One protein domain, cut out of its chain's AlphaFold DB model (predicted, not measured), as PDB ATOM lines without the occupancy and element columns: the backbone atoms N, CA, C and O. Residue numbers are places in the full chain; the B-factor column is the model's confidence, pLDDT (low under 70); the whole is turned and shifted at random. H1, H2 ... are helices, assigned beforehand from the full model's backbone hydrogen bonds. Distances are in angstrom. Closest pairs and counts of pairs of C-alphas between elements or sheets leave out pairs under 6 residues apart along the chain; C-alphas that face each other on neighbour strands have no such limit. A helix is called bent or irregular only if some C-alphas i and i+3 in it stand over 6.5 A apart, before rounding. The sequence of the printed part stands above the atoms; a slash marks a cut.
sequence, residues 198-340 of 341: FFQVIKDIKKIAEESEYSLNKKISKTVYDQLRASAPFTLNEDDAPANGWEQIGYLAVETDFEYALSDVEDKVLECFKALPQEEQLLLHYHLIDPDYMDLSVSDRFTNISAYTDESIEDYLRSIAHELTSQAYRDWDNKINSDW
ATOM      1  N   PHE A 198      13.255 -13.115 -10.450       47.12
ATOM      2  CA  PHE A 198      14.080 -12.844 -11.629       47.12
ATOM      3  C   PHE A 198      15.072 -11.688 -11.435       47.12
ATOM      4  O   PHE A 198      16.255 -11.839 -11.732       47.12
ATOM      5  N   PHE A 199      14.632 -10.560 -10.867       50.75
ATOM      6  CA  PHE A 199      15.510  -9.411 -10.623       50.75
ATOM      7  C   PHE A 199      16.624  -9.755  -9.633       50.75
ATOM      8  O   PHE A 199      17.733  -9.240  -9.745       50.75
ATOM      9  N   GLN A 200      16.359 -10.659  -8.684       51.09
ATOM     10  CA  GLN A 200      17.387 -11.154  -7.771       51.09
ATOM     11  C   GLN A 200      18.448 -11.986  -8.503       51.09
ATOM     12  O   GLN A 200      19.636 -11.848  -8.242       51.09
ATOM     13  N   VAL A 201      18.026 -12.801  -9.463       49.41
ATOM     14  CA  VAL A 201      18.915 -13.634 -10.272       49.41
ATOM     15  C   VAL A 201      19.796 -12.799 -11.213       49.41
ATOM     16  O   VAL A 201      20.991 -13.067 -11.329       49.41
ATOM     17  N   ILE A 202      19.242 -11.760 -11.844       52.22
ATOM     18  CA  ILE A 202      20.019 -10.814 -12.660       52.22
ATOM     19  C   ILE A 202      21.034 -10.057 -11.798       52.22
ATOM     20  O   ILE A 202      22.188  -9.921 -12.197       52.22
ATOM     21  N   LYS A 203      20.650  -9.639 -10.584       55.94
ATOM     22  CA  LYS A 203      21.576  -9.035  -9.612       55.94
ATOM     23  C   LYS A 203      22.707  -9.983  -9.216       55.94
ATOM     24  O   LYS A 203      23.850  -9.547  -9.111       55.94
ATOM     25  N   ASP A 204      22.417 -11.268  -9.035       52.09
ATOM     26  CA  ASP A 204      23.437 -12.264  -8.705       52.09
ATOM     27  C   ASP A 204      24.420 -12.481  -9.873       52.09
ATOM     28  O   ASP A 204      25.624 -12.580  -9.642       52.09
ATOM     29  N   ILE A 205      23.945 -12.498 -11.128       52.03
ATOM     30  CA  ILE A 205      24.820 -12.567 -12.313       52.03
ATOM     31  C   ILE A 205      25.645 -11.296 -12.463       52.03
ATOM     32  O   ILE A 205      26.851 -11.385 -12.676       52.03
ATOM     33  N   LYS A 206      25.016 -10.127 -12.325       61.06
ATOM     34  CA  LYS A 206      25.700  -8.833 -12.361       61.06
ATOM     35  C   LYS A 206      26.825  -8.795 -11.331       61.06
ATOM     36  O   LYS A 206      27.935  -8.408 -11.666       61.06
ATOM     37  N   LYS A 207      26.583  -9.309 -10.126       59.78
ATOM     38  CA  LYS A 207      27.608  -9.433  -9.090       59.78
ATOM     39  C   LYS A 207      28.758 -10.362  -9.500       59.78
ATOM     40  O   LYS A 207      29.915 -10.011  -9.308       59.78
ATOM     41  N   ILE A 208      28.471 -11.530 -10.081       54.19
ATOM     42  CA  ILE A 208      29.517 -12.444 -10.586       54.19
ATOM     43  C   ILE A 208      30.318 -11.781 -11.718       54.19
ATOM     44  O   ILE A 208      31.540 -11.927 -11.789       54.19
ATOM     45  N   ALA A 209      29.638 -11.046 -12.595       56.84
ATOM     46  CA  ALA A 209      30.249 -10.290 -13.675       56.84
ATOM     47  C   ALA A 209      31.150  -9.167 -13.140       56.84
ATOM     48  O   ALA A 209      32.293  -9.064 -13.570       56.84
ATOM     49  N   GLU A 210      30.699  -8.399 -12.146       67.81
ATOM     50  CA  GLU A 210      31.498  -7.393 -11.428       67.81
ATOM     51  C   GLU A 210      32.725  -8.007 -10.738       67.81
ATOM     52  O   GLU A 210      33.819  -7.458 -10.818       67.81
ATOM     53  N   GLU A 211      32.577  -9.172 -10.103       66.56
ATOM     54  CA  GLU A 211      33.695  -9.896  -9.483       66.56
ATOM     55  C   GLU A 211      34.713 -10.407 -10.522       66.56
ATOM     56  O   GLU A 211      35.897 -10.566 -10.211       66.56
ATOM     57  N   SER A 212      34.265 -10.657 -11.757       65.12
ATOM     58  CA  SER A 212      35.088 -11.195 -12.848       65.12
ATOM     59  C   SER A 212      35.707 -10.114 -13.740       65.12
ATOM     60  O   SER A 212      36.747 -10.370 -14.353       65.12
ATOM     61  N   GLU A 213      35.106  -8.923 -13.797       80.56
ATOM     62  CA  GLU A 213      35.471  -7.810 -14.684       80.56
ATOM     63  C   GLU A 213      36.961  -7.487 -14.602       80.56
ATOM     64  O   GLU A 213      37.666  -7.588 -15.605       80.56
ATOM     65  N   TYR A 214      37.474  -7.235 -13.395       76.81
ATOM     66  CA  TYR A 214      38.866  -6.831 -13.207       76.81
ATOM     67  C   TYR A 214      39.855  -7.869 -13.757       76.81
ATOM     68  O   TYR A 214      40.881  -7.538 -14.357       76.81
ATOM     69  N   SER A 215      39.553  -9.154 -13.556       74.81
ATOM     70  CA  SER A 215      40.383 -10.256 -14.051       74.81
ATOM     71  C   SER A 215      40.353 -10.336 -15.579       74.81
ATOM     72  O   SER A 215      41.395 -10.536 -16.208       74.81
ATOM     73  N   LEU A 216      39.173 -10.153 -16.178       73.44
ATOM     74  CA  LEU A 216      38.968 -10.201 -17.625       73.44
ATOM     75  C   LEU A 216      39.593  -8.998 -18.331       73.44
ATOM     76  O   LEU A 216      40.345  -9.197 -19.285       73.44
ATOM     77  N   ASN A 217      39.392  -7.785 -17.814       86.19
ATOM     78  CA  ASN A 217      40.070  -6.582 -18.287       86.19
ATOM     79  C   ASN A 217      41.589  -6.792 -18.253       86.19
ATOM     80  O   ASN A 217      42.263  -6.699 -19.278       86.19
ATOM     81  N   LYS A 218      42.139  -7.217 -17.110       84.81
ATOM     82  CA  LYS A 218      43.578  -7.479 -16.983       84.81
ATOM     83  C   LYS A 218      44.083  -8.528 -17.977       84.81
ATOM     84  O   LYS A 218      45.205  -8.409 -18.472       84.81
ATOM     85  N   LYS A 219      43.288  -9.563 -18.261       84.94
ATOM     86  CA  LYS A 219      43.612 -10.605 -19.246       84.94
ATOM     87  C   LYS A 219      43.652 -10.038 -20.667       84.94
ATOM     88  O   LYS A 219      44.629 -10.299 -21.372       84.94
ATOM     89  N   ILE A 220      42.647  -9.257 -21.067       83.06
ATOM     90  CA  ILE A 220      42.596  -8.576 -22.371       83.06
ATOM     91  C   ILE A 220      43.786  -7.620 -22.495       83.06
ATOM     92  O   ILE A 220      44.614  -7.788 -23.388       83.06
ATOM     93  N   SER A 221      43.932  -6.704 -21.537       89.19
ATOM     94  CA  SER A 221      44.979  -5.681 -21.499       89.19
ATOM     95  C   SER A 221      46.380  -6.271 -21.597       89.19
ATOM     96  O   SER A 221      47.198  -5.832 -22.405       89.19
ATOM     97  N   LYS A 222      46.654  -7.335 -20.832       92.56
ATOM     98  CA  LYS A 222      47.935  -8.040 -20.907       92.56
ATOM     99  C   LYS A 222      48.161  -8.686 -22.276       92.56
ATOM    100  O   LYS A 222      49.266  -8.613 -22.800       92.56
ATOM    101  N   THR A 223      47.138  -9.322 -22.842       91.06
ATOM    102  CA  THR A 223      47.260 -10.004 -24.139       91.06
ATOM    103  C   THR A 223      47.564  -9.007 -25.254       91.06
ATOM    104  O   THR A 223      48.478  -9.247 -26.042       91.06
ATOM    105  N   VAL A 224      46.863  -7.870 -25.284       90.31
ATOM    106  CA  VAL A 224      47.116  -6.783 -26.244       90.31
ATOM    107  C   VAL A 224      48.534  -6.238 -26.082       90.31
ATOM    108  O   VAL A 224      49.274  -6.157 -27.062       90.31
ATOM    109  N   TYR A 225      48.947  -5.937 -24.848       92.19
ATOM    110  CA  TYR A 225      50.302  -5.471 -24.553       92.19
ATOM    111  C   TYR A 225      51.379  -6.445 -25.055       92.19
ATOM    112  O   TYR A 225      52.295  -6.040 -25.772       92.19
ATOM    113  N   ASP A 226      51.256  -7.734 -24.718       92.81
ATOM    114  CA  ASP A 226      52.225  -8.765 -25.100       92.81
ATOM    115  C   ASP A 226      52.306  -8.914 -26.634       92.81
ATOM    116  O   ASP A 226      53.400  -9.046 -27.190       92.81
ATOM    117  N   GLN A 227      51.169  -8.840 -27.338       91.94
ATOM    118  CA  GLN A 227      51.124  -8.888 -28.803       91.94
ATOM    119  C   GLN A 227      51.793  -7.670 -29.453       91.94
ATOM    120  O   GLN A 227      52.573  -7.843 -30.390       91.94
ATOM    121  N   LEU A 228      51.532  -6.458 -28.954       91.38
ATOM    122  CA  LEU A 228      52.126  -5.220 -29.475       91.38
ATOM    123  C   LEU A 228      53.632  -5.132 -29.186       91.38
ATOM    124  O   LEU A 228      54.407  -4.657 -30.011       91.38
ATOM    125  N   ARG A 229      54.087  -5.634 -28.036       92.69
ATOM    126  CA  ARG A 229      55.521  -5.754 -27.716       92.69
ATOM    127  C   ARG A 229      56.250  -6.732 -28.636       92.69
ATOM    128  O   ARG A 229      57.441  -6.554 -28.880       92.69
ATOM    129  N   ALA A 230      55.562  -7.774 -29.096       90.56
ATOM    130  CA  ALA A 230      56.123  -8.793 -29.976       90.56
ATOM    131  C   ALA A 230      56.010  -8.443 -31.470       90.56
ATOM    132  O   ALA A 230      56.671  -9.084 -32.291       90.56
ATOM    133  N   SER A 231      55.179  -7.465 -31.843       88.81
ATOM    134  CA  SER A 231      55.013  -7.061 -33.236       88.81
ATOM    135  C   SER A 231      56.139  -6.136 -33.697       88.81
ATOM    136  O   SER A 231      56.674  -5.323 -32.940       88.81
ATOM    137  N   ALA A 232      56.500  -6.269 -34.973       86.06
ATOM    138  CA  ALA A 232      57.418  -5.344 -35.617       86.06
ATOM    139  C   ALA A 232      56.736  -3.977 -35.822       86.06
ATOM    140  O   ALA A 232      55.542  -3.951 -36.133       86.06
ATOM    141  N   PRO A 233      57.476  -2.863 -35.688       81.62
ATOM    142  CA  PRO A 233      56.958  -1.534 -35.985       81.62
ATOM    143  C   PRO A 233      56.646  -1.396 -37.487       81.62
ATOM    144  O   PRO A 233      57.405  -1.866 -38.339       81.62
ATOM    145  N   PHE A 234      55.530  -0.752 -37.827       71.56
ATOM    146  CA  PHE A 234      55.074  -0.560 -39.209       71.56
ATOM    147  C   PHE A 234      55.757   0.624 -39.918       71.56
ATOM    148  O   PHE A 234      55.838   0.630 -41.147       71.56
ATOM    149  N   THR A 235      56.278   1.608 -39.175       62.47
ATOM    150  CA  THR A 235      57.071   2.729 -39.701       62.47
ATOM    151  C   THR A 235      58.549   2.558 -39.355       62.47
ATOM    152  O   THR A 235      58.946   2.527 -38.196       62.47
ATOM    153  N   LEU A 236      59.373   2.449 -40.396       56.44
ATOM    154  CA  LEU A 236      60.832   2.416 -40.334       56.44
ATOM    155  C   LEU A 236      61.315   3.657 -41.072       56.44
ATOM    156  O   LEU A 236      61.263   3.632 -42.296       56.44
ATOM    157  N   ASN A 237      61.685   4.727 -40.365       51.97
ATOM    158  CA  ASN A 237      62.663   5.739 -40.796       51.97
ATOM    159  C   ASN A 237      62.622   6.935 -39.834       51.97
ATOM    160  O   ASN A 237      61.829   7.837 -40.060       51.97
ATOM    161  N   GLU A 238      63.463   6.919 -38.796       56.88
ATOM    162  CA  GLU A 238      64.151   8.082 -38.194       56.88
ATOM    163  C   GLU A 238      65.035   7.617 -37.020       56.88
ATOM    164  O   GLU A 238      64.977   6.447 -36.630       56.88
ATOM    165  N   ASP A 239      65.910   8.500 -36.526       56.50
ATOM    166  CA  ASP A 239      66.977   8.197 -35.556       56.50
ATOM    167  C   ASP A 239      66.451   7.702 -34.182       56.50
ATOM    168  O   ASP A 239      67.168   6.975 -33.495       56.50
ATOM    169  N   ASP A 240      65.174   7.966 -33.860       63.38
ATOM    170  CA  ASP A 240      64.436   7.477 -32.678       63.38
ATOM    171  C   ASP A 240      63.392   6.403 -33.047       63.38
ATOM    172  O   ASP A 240      62.218   6.466 -32.680       63.38
ATOM    173  N   ALA A 241      63.796   5.406 -33.840       73.94
ATOM    174  CA  ALA A 241      62.869   4.392 -34.334       73.94
ATOM    175  C   ALA A 241      62.241   3.560 -33.186       73.94
ATOM    176  O   ALA A 241      62.973   2.997 -32.361       73.94
ATOM    177  N   PRO A 242      60.901   3.397 -33.150       84.94
ATOM    178  CA  PRO A 242      60.251   2.501 -32.199       84.94
ATOM    179  C   PRO A 242      60.738   1.063 -32.403       84.94
ATOM    180  O   PRO A 242      60.841   0.581 -33.529       84.94
ATOM    181  N   ALA A 243      61.041   0.353 -31.317       88.12
ATOM    182  CA  ALA A 243      61.620  -0.991 -31.371       88.12
ATOM    183  C   ALA A 243      60.578  -2.102 -31.597       88.12
ATOM    184  O   ALA A 243      60.931  -3.227 -31.954       88.12
ATOM    185  N   ASN A 244      59.305  -1.815 -31.336       90.69
ATOM    186  CA  ASN A 244      58.182  -2.745 -31.440       90.69
ATOM    187  C   ASN A 244      56.869  -1.970 -31.629       90.69
ATOM    188  O   ASN A 244      56.849  -0.742 -31.524       90.69
ATOM    189  N   GLY A 245      55.774  -2.686 -31.883       90.62
ATOM    190  CA  GLY A 245      54.452  -2.083 -32.041       90.62
ATOM    191  C   GLY A 245      53.986  -1.285 -30.822       90.62
ATOM    192  O   GLY A 245      53.379  -0.240 -30.999       90.62
ATOM    193  N   TRP A 246      54.310  -1.702 -29.592       93.25
ATOM    194  CA  TRP A 246      53.942  -0.948 -28.380       93.25
ATOM    195  C   TRP A 246      54.575   0.444 -28.349       93.25
ATOM    196  O   TRP A 246      53.891   1.443 -28.142       93.25
ATOM    197  N   GLU A 247      55.881   0.514 -28.595       91.81
ATOM    198  CA  GLU A 247      56.590   1.788 -28.709       91.81
ATOM    199  C   GLU A 247      56.082   2.619 -29.889       91.81
ATOM    200  O   GLU A 247      55.991   3.837 -29.785       91.81
ATOM    201  N   GLN A 248      55.693   1.968 -30.987       89.88
ATOM    202  CA  GLN A 248      55.118   2.656 -32.134       89.88
ATOM    203  C   GLN A 248      53.768   3.307 -31.810       89.88
ATOM    204  O   GLN A 248      53.539   4.429 -32.245       89.88
ATOM    205  N   ILE A 249      52.896   2.655 -31.033       91.31
ATOM    206  CA  ILE A 249      51.647   3.273 -30.561       91.31
ATOM    207  C   ILE A 249      51.956   4.529 -29.739       91.31
ATOM    208  O   ILE A 249      51.350   5.573 -29.969       91.31
ATOM    209  N   GLY A 250      52.927   4.453 -28.822       90.62
ATOM    210  CA  GLY A 250      53.354   5.609 -28.030       90.62
ATOM    211  C   GLY A 250      53.902   6.752 -28.890       90.62
ATOM    212  O   GLY A 250      53.491   7.896 -28.718       90.62
ATOM    213  N   TYR A 251      54.753   6.429 -29.866       89.38
ATOM    214  CA  TYR A 251      55.265   7.379 -30.854       89.38
ATOM    215  C   TYR A 251      54.142   8.050 -31.652       89.38
ATOM    216  O   TYR A 251      54.084   9.275 -31.724       89.38
ATOM    217  N   LEU A 252      53.213   7.267 -32.211       88.00
ATOM    218  CA  LEU A 252      52.094   7.783 -33.004       88.00
ATOM    219  C   LEU A 252      51.166   8.681 -32.175       88.00
ATOM    220  O   LEU A 252      50.685   9.693 -32.689       88.00
ATOM    221  N   ALA A 253      50.955   8.341 -30.901       88.25
ATOM    222  CA  ALA A 253      50.154   9.139 -29.979       88.25
ATOM    223  C   ALA A 253      50.785  10.509 -29.667       88.25
ATOM    224  O   ALA A 253      50.052  11.453 -29.378       88.25
ATOM    225  N   VAL A 254      52.120  10.626 -29.718       86.25
ATOM    226  CA  VAL A 254      52.850  11.894 -29.533       86.25
ATOM    227  C   VAL A 254      52.932  12.692 -30.835       86.25
ATOM    228  O   VAL A 254      52.606  13.877 -30.852       86.25
ATOM    229  N   GLU A 255      53.373  12.055 -31.919       83.38
ATOM    230  CA  GLU A 255      53.761  12.746 -33.157       83.38
ATOM    231  C   GLU A 255      52.596  13.027 -34.105       83.38
ATOM    232  O   GLU A 255      52.663  13.950 -34.917       83.38
ATOM    233  N   THR A 256      51.538  12.213 -34.054       78.88
ATOM    234  CA  THR A 256      50.446  12.286 -35.035       78.88
ATOM    235  C   THR A 256      49.156  12.781 -34.394       78.88
ATOM    236  O   THR A 256      48.799  13.947 -34.544       78.88
ATOM    237  N   ASP A 257      48.448  11.892 -33.700       79.94
ATOM    238  CA  ASP A 257      47.214  12.175 -32.970       79.94
ATOM    239  C   ASP A 257      46.919  10.990 -32.041       79.94
ATOM    240  O   ASP A 257      47.053   9.826 -32.438       79.94
ATOM    241  N   PHE A 258      46.485  11.274 -30.816       87.00
ATOM    242  CA  PHE A 258      46.131  10.247 -29.841       87.00
ATOM    243  C   PHE A 258      44.973   9.378 -30.343       87.00
ATOM    244  O   PHE A 258      45.015   8.161 -30.192       87.00
ATOM    245  N   GLU A 259      43.974   9.980 -30.995       86.62
ATOM    246  CA  GLU A 259      42.818   9.252 -31.541       86.62
ATOM    247  C   GLU A 259      43.209   8.305 -32.684       86.62
ATOM    248  O   GLU A 259      42.618   7.237 -32.844       86.62
ATOM    249  N   TYR A 260      44.240   8.657 -33.457       82.88
ATOM    250  CA  TYR A 260      44.758   7.781 -34.505       82.88
ATOM    251  C   TYR A 260      45.412   6.531 -33.905       82.88
ATOM    252  O   TYR A 260      45.098   5.413 -34.305       82.88
ATOM    253  N   ALA A 261      46.271   6.713 -32.896       85.25
ATOM    254  CA  ALA A 261      46.891   5.602 -32.177       85.25
ATOM    255  C   ALA A 261      45.863   4.766 -31.391       85.25
ATOM    256  O   ALA A 261      46.005   3.548 -31.292       85.25
ATOM    257  N   LEU A 262      44.811   5.407 -30.867       86.69
ATOM    258  CA  LEU A 262      43.716   4.747 -30.158       86.69
ATOM    259  C   LEU A 262      42.986   3.742 -31.050       86.69
ATOM    260  O   LEU A 262      42.764   2.614 -30.615       86.69
ATOM    261  N   SER A 263      42.663   4.114 -32.292       86.31
ATOM    262  CA  SER A 263      41.941   3.240 -33.227       86.31
ATOM    263  C   SER A 263      42.668   1.911 -33.476       86.31
ATOM    264  O   SER A 263      42.032   0.858 -33.508       86.31
ATOM    265  N   ASP A 264      43.999   1.931 -33.596       84.81
ATOM    266  CA  ASP A 264      44.799   0.711 -33.789       84.81
ATOM    267  C   ASP A 264      44.745  -0.211 -32.553       84.81
ATOM    268  O   ASP A 264      44.777  -1.444 -32.660       84.81
ATOM    269  N   VAL A 265      44.652   0.376 -31.357       87.75
ATOM    270  CA  VAL A 265      44.533  -0.366 -30.097       87.75
ATOM    271  C   VAL A 265      43.107  -0.884 -29.892       87.75
ATOM    272  O   VAL A 265      42.950  -2.012 -29.421       87.75
ATOM    273  N   GLU A 266      42.077  -0.128 -30.285       87.88
ATOM    274  CA  GLU A 266      40.669  -0.559 -30.262       87.88
ATOM    275  C   GLU A 266      40.472  -1.856 -31.054       87.88
ATOM    276  O   GLU A 266      39.908  -2.823 -30.531       87.88
ATOM    277  N   ASP A 267      41.018  -1.927 -32.269       85.88
ATOM    278  CA  ASP A 267      40.939  -3.121 -33.112       85.88
ATOM    279  C   ASP A 267      41.590  -4.342 -32.444       85.88
ATOM    280  O   ASP A 267      41.048  -5.453 -32.476       85.88
ATOM    281  N   LYS A 268      42.735  -4.144 -31.778       87.12
ATOM    282  CA  LYS A 268      43.435  -5.215 -31.055       87.12
ATOM    283  C   LYS A 268      42.701  -5.670 -29.802       87.12
ATOM    284  O   LYS A 268      42.660  -6.873 -29.522       87.12
ATOM    285  N   VAL A 269      42.107  -4.740 -29.060       83.88
ATOM    286  CA  VAL A 269      41.251  -5.050 -27.910       83.88
ATOM    287  C   VAL A 269      40.031  -5.851 -28.366       83.88
ATOM    288  O   VAL A 269      39.723  -6.884 -27.766       83.88
ATOM    289  N   LEU A 270      39.391  -5.452 -29.468       81.00
ATOM    290  CA  LEU A 270      38.245  -6.156 -30.040       81.00
ATOM    291  C   LEU A 270      38.609  -7.563 -30.534       81.00
ATOM    292  O   LEU A 270      37.848  -8.511 -30.318       81.00
ATOM    293  N   GLU A 271      39.767  -7.726 -31.177       85.25
ATOM    294  CA  GLU A 271      40.298  -9.035 -31.575       85.25
ATOM    295  C   GLU A 271      40.495  -9.945 -30.354       85.25
ATOM    296  O   GLU A 271      40.046 -11.095 -30.353       85.25
ATOM    297  N   CYS A 272      41.106  -9.420 -29.286       83.50
ATOM    298  CA  CYS A 272      41.327 -10.168 -28.050       83.50
ATOM    299  C   CYS A 272      40.015 -10.555 -27.363       83.50
ATOM    300  O   CYS A 272      39.881 -11.696 -26.926       83.50
ATOM    301  N   PHE A 273      39.037  -9.645 -27.310       78.06
ATOM    302  CA  PHE A 273      37.702  -9.923 -26.782       78.06
ATOM    303  C   PHE A 273      37.010 -11.056 -27.558       78.06
ATOM    304  O   PHE A 273      36.554 -12.027 -26.955       78.06
ATOM    305  N   LYS A 274      37.003 -10.991 -28.897       75.81
ATOM    306  CA  LYS A 274      36.397 -12.024 -29.762       75.81
ATOM    307  C   LYS A 274      37.066 -13.395 -29.626       75.81
ATOM    308  O   LYS A 274      36.428 -14.411 -29.900       75.81
ATOM    309  N   ALA A 275      38.332 -13.432 -29.215       77.19
ATOM    310  CA  ALA A 275      39.087 -14.661 -28.985       77.19
ATOM    311  C   ALA A 275      38.853 -15.291 -27.597       77.19
ATOM    312  O   ALA A 275      39.293 -16.422 -27.364       77.19
ATOM    313  N   LEU A 276      38.179 -14.600 -26.668       66.25
ATOM    314  CA  LEU A 276      37.836 -15.170 -25.362       66.25
ATOM    315  C   LEU A 276      36.819 -16.320 -25.504       66.25
ATOM    316  O   LEU A 276      36.041 -16.346 -26.459       66.25
ATOM    317  N   PRO A 277      36.764 -17.270 -24.553       68.50
ATOM    318  CA  PRO A 277      35.638 -18.192 -24.430       68.50
ATOM    319  C   PRO A 277      34.301 -17.441 -24.350       68.50
ATOM    320  O   PRO A 277      34.227 -16.374 -23.739       68.50
ATOM    321  N   GLN A 278      33.236 -18.006 -24.928       53.47
ATOM    322  CA  GLN A 278      31.903 -17.383 -24.953       53.47
ATOM    323  C   GLN A 278      31.395 -17.028 -23.551       53.47
ATOM    324  O   GLN A 278      30.755 -15.999 -23.370       53.47
ATOM    325  N   GLU A 279      31.723 -17.838 -22.546       53.25
ATOM    326  CA  GLU A 279      31.338 -17.600 -21.157       53.25
ATOM    327  C   GLU A 279      31.980 -16.323 -20.589       53.25
ATOM    328  O   GLU A 279      31.332 -15.565 -19.873       53.25
ATOM    329  N   GLU A 280      33.237 -16.045 -20.946       62.59
ATOM    330  CA  GLU A 280      33.946 -14.829 -20.531       62.59
ATOM    331  C   GLU A 280      33.452 -13.593 -21.298       62.59
ATOM    332  O   GLU A 280      33.331 -12.518 -20.713       62.59
ATOM    333  N   GLN A 281      33.109 -13.749 -22.584       62.59
ATOM    334  CA  GLN A 281      32.481 -12.677 -23.367       62.59
ATOM    335  C   GLN A 281      31.138 -12.271 -22.746       62.59
ATOM    336  O   GLN A 281      30.870 -11.086 -22.554       62.59
ATOM    337  N   LEU A 282      30.318 -13.258 -22.370       56.56
ATOM    338  CA  LEU A 282      29.036 -13.031 -21.709       56.56
ATOM    339  C   LEU A 282      29.202 -12.307 -20.371       56.56
ATOM    340  O   LEU A 282      28.435 -11.389 -20.097       56.56
ATOM    341  N   LEU A 283      30.200 -12.662 -19.556       60.91
ATOM    342  CA  LEU A 283      30.453 -11.974 -18.284       60.91
ATOM    343  C   LEU A 283      30.710 -10.473 -18.474       60.91
ATOM    344  O   LEU A 283      30.173  -9.678 -17.710       60.91
ATOM    345  N   LEU A 284      31.456 -10.073 -19.506       66.12
ATOM    346  CA  LEU A 284      31.661  -8.651 -19.808       66.12
ATOM    347  C   LEU A 284      30.371  -7.966 -20.269       66.12
ATOM    348  O   LEU A 284      30.083  -6.857 -19.837       66.12
ATOM    349  N   HIS A 285      29.536  -8.641 -21.064       66.44
ATOM    350  CA  HIS A 285      28.212  -8.114 -21.405       66.44
ATOM    351  C   HIS A 285      27.322  -7.925 -20.168       66.44
ATOM    352  O   HIS A 285      26.703  -6.877 -20.006       66.44
ATOM    353  N   TYR A 286      27.284  -8.909 -19.265       62.47
ATOM    354  CA  TYR A 286      26.516  -8.822 -18.020       62.47
ATOM    355  C   TYR A 286      27.061  -7.762 -17.059       62.47
ATOM    356  O   TYR A 286      26.284  -7.179 -16.301       62.47
ATOM    357  N   HIS A 287      28.364  -7.470 -17.102       67.56
ATOM    358  CA  HIS A 287      28.955  -6.376 -16.337       67.56
ATOM    359  C   HIS A 287      28.395  -5.012 -16.751       67.56
ATOM    360  O   HIS A 287      28.371  -4.111 -15.925       67.56
ATOM    361  N   LEU A 288      27.877  -4.848 -17.967       66.56
ATOM    362  CA  LEU A 288      27.346  -3.568 -18.452       66.56
ATOM    363  C   LEU A 288      25.825  -3.446 -18.315       66.56
ATOM    364  O   LEU A 288      25.271  -2.364 -18.475       66.56
ATOM    365  N   ILE A 289      25.145  -4.541 -17.966       63.97
ATOM    366  CA  ILE A 289      23.701  -4.539 -17.731       63.97
ATOM    367  C   ILE A 289      23.357  -3.659 -16.541       63.97
ATOM    368  O   ILE A 289      23.874  -3.869 -15.443       63.97
ATOM    369  N   ASP A 290      22.428  -2.733 -16.740       61.62
ATOM    370  CA  ASP A 290      21.812  -2.003 -15.646       61.62
ATOM    371  C   ASP A 290      20.446  -2.642 -15.312       61.62
ATOM    372  O   ASP A 290      19.518  -2.625 -16.132       61.62
ATOM    373  N   PRO A 291      20.311  -3.240 -14.110       53.75
ATOM    374  CA  PRO A 291      19.070  -3.859 -13.662       53.75
ATOM    375  C   PRO A 291      17.852  -2.925 -13.677       53.75
ATOM    376  O   PRO A 291      16.730  -3.428 -13.745       53.75
ATOM    377  N   ASP A 292      18.043  -1.604 -13.610       52.88
ATOM    378  CA  ASP A 292      16.956  -0.625 -13.557       52.88
ATOM    379  C   ASP A 292      16.306  -0.366 -14.936       52.88
ATOM    380  O   ASP A 292      15.148   0.052 -14.987       52.88
ATOM    381  N   TYR A 293      16.976  -0.685 -16.057       47.88
ATOM    382  CA  TYR A 293      16.406  -0.574 -17.417       47.88
ATOM    383  C   TYR A 293      15.626  -1.818 -17.869       47.88
ATOM    384  O   TYR A 293      14.969  -1.801 -18.910       47.88
ATOM    385  N   MET A 294      15.634  -2.893 -17.078       48.12
ATOM    386  CA  MET A 294      14.934  -4.144 -17.402       48.12
ATOM    387  C   MET A 294      13.399  -4.053 -17.304       48.12
ATOM    388  O   MET A 294      12.710  -4.932 -17.815       48.12
ATOM    389  N   ASP A 295      12.853  -2.979 -16.717       41.41
ATOM    390  CA  ASP A 295      11.409  -2.677 -16.718       41.41
ATOM    391  C   ASP A 295      10.898  -2.263 -18.124       41.41
ATOM    392  O   ASP A 295       9.688  -2.169 -18.358       41.41
ATOM    393  N   LEU A 296      11.797  -2.008 -19.087       38.75
ATOM    394  CA  LEU A 296      11.478  -1.478 -20.413       38.75
ATOM    395  C   LEU A 296      11.692  -2.537 -21.506       38.75
ATOM    396  O   LEU A 296      12.710  -2.585 -22.183       38.75
ATOM    397  N   SER A 297      10.665  -3.366 -21.707       35.97
ATOM    398  CA  SER A 297      10.508  -4.335 -22.806       35.97
ATOM    399  C   SER A 297      11.634  -5.367 -22.955       35.97
ATOM    400  O   SER A 297      12.664  -5.115 -23.576       35.97
ATOM    401  N   VAL A 298      11.393  -6.592 -22.478       36.66
ATOM    402  CA  VAL A 298      12.185  -7.761 -22.890       36.66
ATOM    403  C   VAL A 298      11.862  -8.041 -24.360       36.66
ATOM    404  O   VAL A 298      10.750  -8.463 -24.683       36.66
ATOM    405  N   SER A 299      12.799  -7.748 -25.264       35.00
ATOM    406  CA  SER A 299      12.691  -8.205 -26.649       35.00
ATOM    407  C   SER A 299      12.758  -9.733 -26.653       35.00
ATOM    408  O   SER A 299      13.476 -10.308 -25.837       35.00
ATOM    409  N   ASP A 300      12.074 -10.390 -27.592       32.22
ATOM    410  CA  ASP A 300      11.997 -11.860 -27.741       32.22
ATOM    411  C   ASP A 300      13.356 -12.549 -28.012       32.22
ATOM    412  O   ASP A 300      13.428 -13.703 -28.426       32.22
ATOM    413  N   ARG A 301      14.466 -11.822 -27.859       34.16
ATOM    414  CA  ARG A 301      15.826 -12.267 -28.120       34.16
ATOM    415  C   ARG A 301      16.761 -11.749 -27.033       34.16
ATOM    416  O   ARG A 301      17.178 -10.593 -27.049       34.16
ATOM    417  N   PHE A 302      17.181 -12.662 -26.160       36.31
ATOM    418  CA  PHE A 302      18.255 -12.459 -25.179       36.31
ATOM    419  C   PHE A 302      19.615 -12.130 -25.833       36.31
ATOM    420  O   PHE A 302      20.547 -11.673 -25.183       36.31
ATOM    421  N   THR A 303      19.727 -12.329 -27.149       36.78
ATOM    422  CA  THR A 303      20.909 -12.014 -27.962       36.78
ATOM    423  C   THR A 303      21.089 -10.524 -28.255       36.78
ATOM    424  O   THR A 303      22.083 -10.162 -28.878       36.78
ATOM    425  N   ASN A 304      20.179  -9.653 -27.805       40.59
ATOM    426  CA  ASN A 304      20.282  -8.207 -28.005       40.59
ATOM    427  C   ASN A 304      20.410  -7.451 -26.670       40.59
ATOM    428  O   ASN A 304      19.551  -6.654 -26.300       40.59
ATOM    429  N   ILE A 305      21.490  -7.736 -25.928       41.88
ATOM    430  CA  ILE A 305      21.792  -7.150 -24.604       41.88
ATOM    431  C   ILE A 305      21.928  -5.616 -24.667       41.88
ATOM    432  O   ILE A 305      21.706  -4.946 -23.661       41.88
ATOM    433  N   SER A 306      22.196  -5.038 -25.845       43.97
ATOM    434  CA  SER A 306      22.361  -3.590 -26.046       43.97
ATOM    435  C   SER A 306      21.118  -2.749 -25.729       43.97
ATOM    436  O   SER A 306      21.195  -1.527 -25.758       43.97
ATOM    437  N   ALA A 307      19.963  -3.372 -25.470       42.69
ATOM    438  CA  ALA A 307      18.751  -2.679 -25.035       42.69
ATOM    439  C   ALA A 307      18.693  -2.416 -23.512       42.69
ATOM    440  O   ALA A 307      17.783  -1.719 -23.069       42.69
ATOM    441  N   TYR A 308      19.631  -2.955 -22.720       47.25
ATOM    442  CA  TYR A 308      19.572  -2.958 -21.246       47.25
ATOM    443  C   TYR A 308      20.827  -2.381 -20.573       47.25
ATOM    444  O   TYR A 308      21.121  -2.707 -19.420       47.25
ATOM    445  N   THR A 309      21.603  -1.576 -21.298       52.47
ATOM    446  CA  THR A 309      22.890  -1.036 -20.843       52.47
ATOM    447  C   THR A 309      22.977   0.457 -21.166       52.47
ATOM    448  O   THR A 309      22.689   0.840 -22.299       52.47
ATOM    449  N   ASP A 310      23.426   1.286 -20.220       54.62
ATOM    450  CA  ASP A 310      23.771   2.698 -20.491       54.62
ATOM    451  C   ASP A 310      25.075   2.835 -21.289       54.62
ATOM    452  O   ASP A 310      25.270   3.803 -22.024       54.62
ATOM    453  N   GLU A 311      25.955   1.842 -21.157       64.81
ATOM    454  CA  GLU A 311      27.248   1.753 -21.824       64.81
ATOM    455  C   GLU A 311      27.268   0.512 -22.717       64.81
ATOM    456  O   GLU A 311      26.967  -0.597 -22.266       64.81
ATOM    457  N   SER A 312      27.596   0.680 -23.998       70.56
ATOM    458  CA  SER A 312      27.711  -0.462 -24.900       70.56
ATOM    459  C   SER A 312      29.006  -1.237 -24.634       70.56
ATOM    460  O   SER A 312      29.990  -0.697 -24.127       70.56
ATOM    461  N   ILE A 313      29.048  -2.515 -25.026       73.31
ATOM    462  CA  ILE A 313      30.296  -3.295 -24.955       73.31
ATOM    463  C   ILE A 313      31.423  -2.636 -25.760       73.31
ATOM    464  O   ILE A 313      32.586  -2.760 -25.396       73.31
ATOM    465  N   GLU A 314      31.086  -1.921 -26.834       74.75
ATOM    466  CA  GLU A 314      32.048  -1.209 -27.672       74.75
ATOM    467  C   GLU A 314      32.666  -0.029 -26.912       74.75
ATOM    468  O   GLU A 314      33.886   0.119 -26.928       74.75
ATOM    469  N   ASP A 315      31.858   0.735 -26.169       80.44
ATOM    470  CA  ASP A 315      32.331   1.844 -25.330       80.44
ATOM    471  C   ASP A 315      33.238   1.349 -24.195       80.44
ATOM    472  O   ASP A 315      34.326   1.890 -23.974       80.44
ATOM    473  N   TYR A 316      32.852   0.251 -23.537       82.00
ATOM    474  CA  TYR A 316      33.668  -0.357 -22.488       82.00
ATOM    475  C   TYR A 316      35.010  -0.871 -23.034       82.00
ATOM    476  O   TYR A 316      36.067  -0.610 -22.456       82.00
ATOM    477  N   LEU A 317      35.015  -1.561 -24.181       82.81
ATOM    478  CA  LEU A 317      36.254  -2.017 -24.824       82.81
ATOM    479  C   LEU A 317      37.123  -0.837 -25.293       82.81
ATOM    480  O   LEU A 317      38.348  -0.886 -25.156       82.81
ATOM    481  N   ARG A 318      36.509   0.249 -25.775       87.50
ATOM    482  CA  ARG A 318      37.200   1.508 -26.087       87.50
ATOM    483  C   ARG A 318      37.860   2.113 -24.849       87.50
ATOM    484  O   ARG A 318      38.977   2.616 -24.960       87.50
ATOM    485  N   SER A 319      37.247   2.020 -23.666       89.31
ATOM    486  CA  SER A 319      37.873   2.484 -22.416       89.31
ATOM    487  C   SER A 319      39.180   1.732 -22.109       89.31
ATOM    488  O   SER A 319      40.197   2.361 -21.810       89.31
ATOM    489  N   ILE A 320      39.204   0.407 -22.312       89.00
ATOM    490  CA  ILE A 320      40.412  -0.422 -22.173       89.00
ATOM    491  C   ILE A 320      41.476   0.007 -23.192       89.00
ATOM    492  O   ILE A 320      42.649   0.178 -22.848       89.00
ATOM    493  N   ALA A 321      41.077   0.218 -24.450       90.62
ATOM    494  CA  ALA A 321      41.986   0.686 -25.493       90.62
ATOM    495  C   ALA A 321      42.581   2.063 -25.163       90.62
ATOM    496  O   ALA A 321      43.778   2.291 -25.352       90.62
ATOM    497  N   HIS A 322      41.775   2.962 -24.598       94.31
ATOM    498  CA  HIS A 322      42.207   4.288 -24.173       94.31
ATOM    499  C   HIS A 322      43.233   4.223 -23.036       94.31
ATOM    500  O   HIS A 322      44.239   4.941 -23.069       94.31
ATOM    501  N   GLU A 323      43.029   3.355 -22.042       94.06
ATOM    502  CA  GLU A 323      43.997   3.131 -20.962       94.06
ATOM    503  C   GLU A 323      45.335   2.603 -21.492       94.06
ATOM    504  O   GLU A 323      46.395   3.125 -21.132       94.06
ATOM    505  N   LEU A 324      45.296   1.616 -22.390       93.19
ATOM    506  CA  LEU A 324      46.491   1.049 -23.017       93.19
ATOM    507  C   LEU A 324      47.240   2.086 -23.861       93.19
ATOM    508  O   LEU A 324      48.453   2.232 -23.712       93.19
ATOM    509  N   THR A 325      46.529   2.849 -24.691       92.12
ATOM    510  CA  THR A 325      47.115   3.908 -25.532       92.12
ATOM    511  C   THR A 325      47.745   5.002 -24.669       92.12
ATOM    512  O   THR A 325      48.871   5.429 -24.917       92.12
ATOM    513  N   SER A 326      47.074   5.392 -23.579       94.31
ATOM    514  CA  SER A 326      47.613   6.337 -22.591       94.31
ATOM    515  C   SER A 326      48.883   5.815 -21.920       94.31
ATOM    516  O   SER A 326      49.800   6.589 -21.642       94.31
ATOM    517  N   GLN A 327      48.952   4.512 -21.637       95.00
ATOM    518  CA  GLN A 327      50.144   3.905 -21.060       95.00
ATOM    519  C   GLN A 327      51.296   3.864 -22.071       95.00
ATOM    520  O   GLN A 327      52.411   4.236 -21.713       95.00
ATOM    521  N   ALA A 328      51.031   3.483 -23.322       92.25
ATOM    522  CA  ALA A 328      52.029   3.485 -24.390       92.25
ATOM    523  C   ALA A 328      52.602   4.892 -24.624       92.25
ATOM    524  O   ALA A 328      53.820   5.051 -24.699       92.25
ATOM    525  N   TYR A 329      51.737   5.914 -24.643       92.75
ATOM    526  CA  TYR A 329      52.133   7.324 -24.691       92.75
ATOM    527  C   TYR A 329      53.095   7.680 -23.551       92.75
ATOM    528  O   TYR A 329      54.180   8.196 -23.801       92.75
ATOM    529  N   ARG A 330      52.739   7.374 -22.294       93.00
ATOM    530  CA  ARG A 330      53.578   7.712 -21.128       93.00
ATOM    531  C   ARG A 330      54.915   6.983 -21.149       93.00
ATOM    532  O   ARG A 330      55.930   7.570 -20.794       93.00
ATOM    533  N   ASP A 331      54.917   5.706 -21.517       92.25
ATOM    534  CA  ASP A 331      56.144   4.914 -21.622       92.25
ATOM    535  C   ASP A 331      57.092   5.515 -22.667       92.25
ATOM    536  O   ASP A 331      58.296   5.610 -22.426       92.25
ATOM    537  N   TRP A 332      56.545   5.947 -23.806       90.44
ATOM    538  CA  TRP A 332      57.299   6.572 -24.886       90.44
ATOM    539  C   TRP A 332      57.809   7.972 -24.523       90.44
ATOM    540  O   TRP A 332      58.996   8.246 -24.673       90.44
ATOM    541  N   ASP A 333      56.947   8.825 -23.971       87.88
ATOM    542  CA  ASP A 333      57.311  10.171 -23.511       87.88
ATOM    543  C   ASP A 333      58.414  10.117 -22.442       87.88
ATOM    544  O   ASP A 333      59.395  10.857 -22.504       87.88
ATOM    545  N   ASN A 334      58.331   9.168 -21.502       88.69
ATOM    546  CA  ASN A 334      59.393   8.941 -20.520       88.69
ATOM    547  C   ASN A 334      60.700   8.482 -21.167       88.69
ATOM    548  O   ASN A 334      61.762   8.926 -20.744       88.69
ATOM    549  N   LYS A 335      60.632   7.592 -22.165       86.00
ATOM    550  CA  LYS A 335      61.813   7.102 -22.882       86.00
ATOM    551  C   LYS A 335      62.546   8.260 -23.552       86.00
ATOM    552  O   LYS A 335      63.720   8.461 -23.260       86.00
ATOM    553  N   ILE A 336      61.837   9.066 -24.343       83.44
ATOM    554  CA  ILE A 336      62.433  10.220 -25.023       83.44
ATOM    555  C   ILE A 336      62.977  11.218 -24.002       83.44
ATOM    556  O   ILE A 336      64.130  11.610 -24.109       83.44
ATOM    557  N   ASN A 337      62.200  11.606 -22.986       76.75
ATOM    558  CA  ASN A 337      62.635  12.613 -22.010       76.75
ATOM    559  C   ASN A 337      63.791  12.140 -21.111       76.75
ATOM    560  O   ASN A 337      64.556  12.974 -20.633       76.75
ATOM    561  N   SER A 338      63.951  10.828 -20.905       68.94
ATOM    562  CA  SER A 338      65.088  10.263 -20.167       68.94
ATOM    563  C   SER A 338      66.412  10.301 -20.933       68.94
ATOM    564  O   SER A 338      67.462  10.261 -20.302       68.94
ATOM    565  N   ASP A 339      66.375  10.430 -22.262       56.72
ATOM    566  CA  ASP A 339      67.575  10.539 -23.100       56.72
ATOM    567  C   ASP A 339      68.141  11.982 -23.149       56.72
ATOM    568  O   ASP A 339      69.227  12.207 -23.689       56.72
ATOM    569  N   TRP A 340      67.440  12.967 -22.558       51.78
ATOM    570  CA  TRP A 340      67.860  14.380 -22.475       51.78
ATOM    571  C   TRP A 340      68.480  14.795 -21.122       51.78
ATOM    572  O   TRP A 340      68.960  15.930 -21.014       51.78
TER     573      TRP A 340
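Overview. This is residues 198 to 340 of the 341 residues of an uncharacterized protein of Acinetobacter towneri DSM 14962 = CIP 107472 (UniProt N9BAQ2). This is a rod of helices in which the long, bent H1 and the long H6 run the same way, and the helical hairpin of H2 and H3 packs on H1b and H6. Toward the end where residue 198 lies, H4 crosses H1a. The printed part has 143 residues, with six named helices, H1 to H6 in order, and no named strand: all helix, packing mostly crossed. It is loose, with a radius of gyration of the C-alphas of 18.5 A, and spans 61 by 24 by 23 A.

Arrangement. H1, residues 198 to 230, was assigned as one helix by its hydrogen bonds but is bent, C-alphas 211 and 214 being 7.1 A apart; its arms H1a, residues 198 to 211, and H1b, residues 214 to 230, stand at a steep tilt of 40 degrees. H2, residues 245 to 255, and H3, residues 258 to 274, form a hairpin at a shallow tilt of 29 degrees. H1b touches H3, closest at the C-alphas of Ile 220 and Cys 272, 6.0 A. H4, residues 278 to 288, touches H1a, about perpendicular at 75 degrees, closest at the C-alphas of Ala 209 and His 287, 4.9 A. H5, residues 291 to 295, only just irregular with C-alphas 292 and 295 6.7 A apart, only just touches H1a, with 3 pairs of C-alphas within 8 A. H6, residues 313 to 338, touches H2 with residues 325 to 333 alone, closest at the C-alphas of Gly 250 and Tyr 329, 3.9 A. Each O i to N i+4 pair is within hydrogen-bond range in H1a, H1b, H2 and H6, against 12 of 13 in H3, 6 of 7 in H4 and 0 of 1 in H5, where 0 of 2 O i to N i+3 pairs are.

Along the chain. H1a begins at C-alpha 198 (14.080, -12.844, -11.629), and H6, 37.6 A long, ends at C-alpha 338 (65.088, 10.263, -20.167).

Size, cuts and confidence. The printed part has no cut; the links H1 to H2 and H5 to H6 are long. Residues 198 to 212, 235 to 240, 276 to 311 and 338 to 340 are under pLDDT 70.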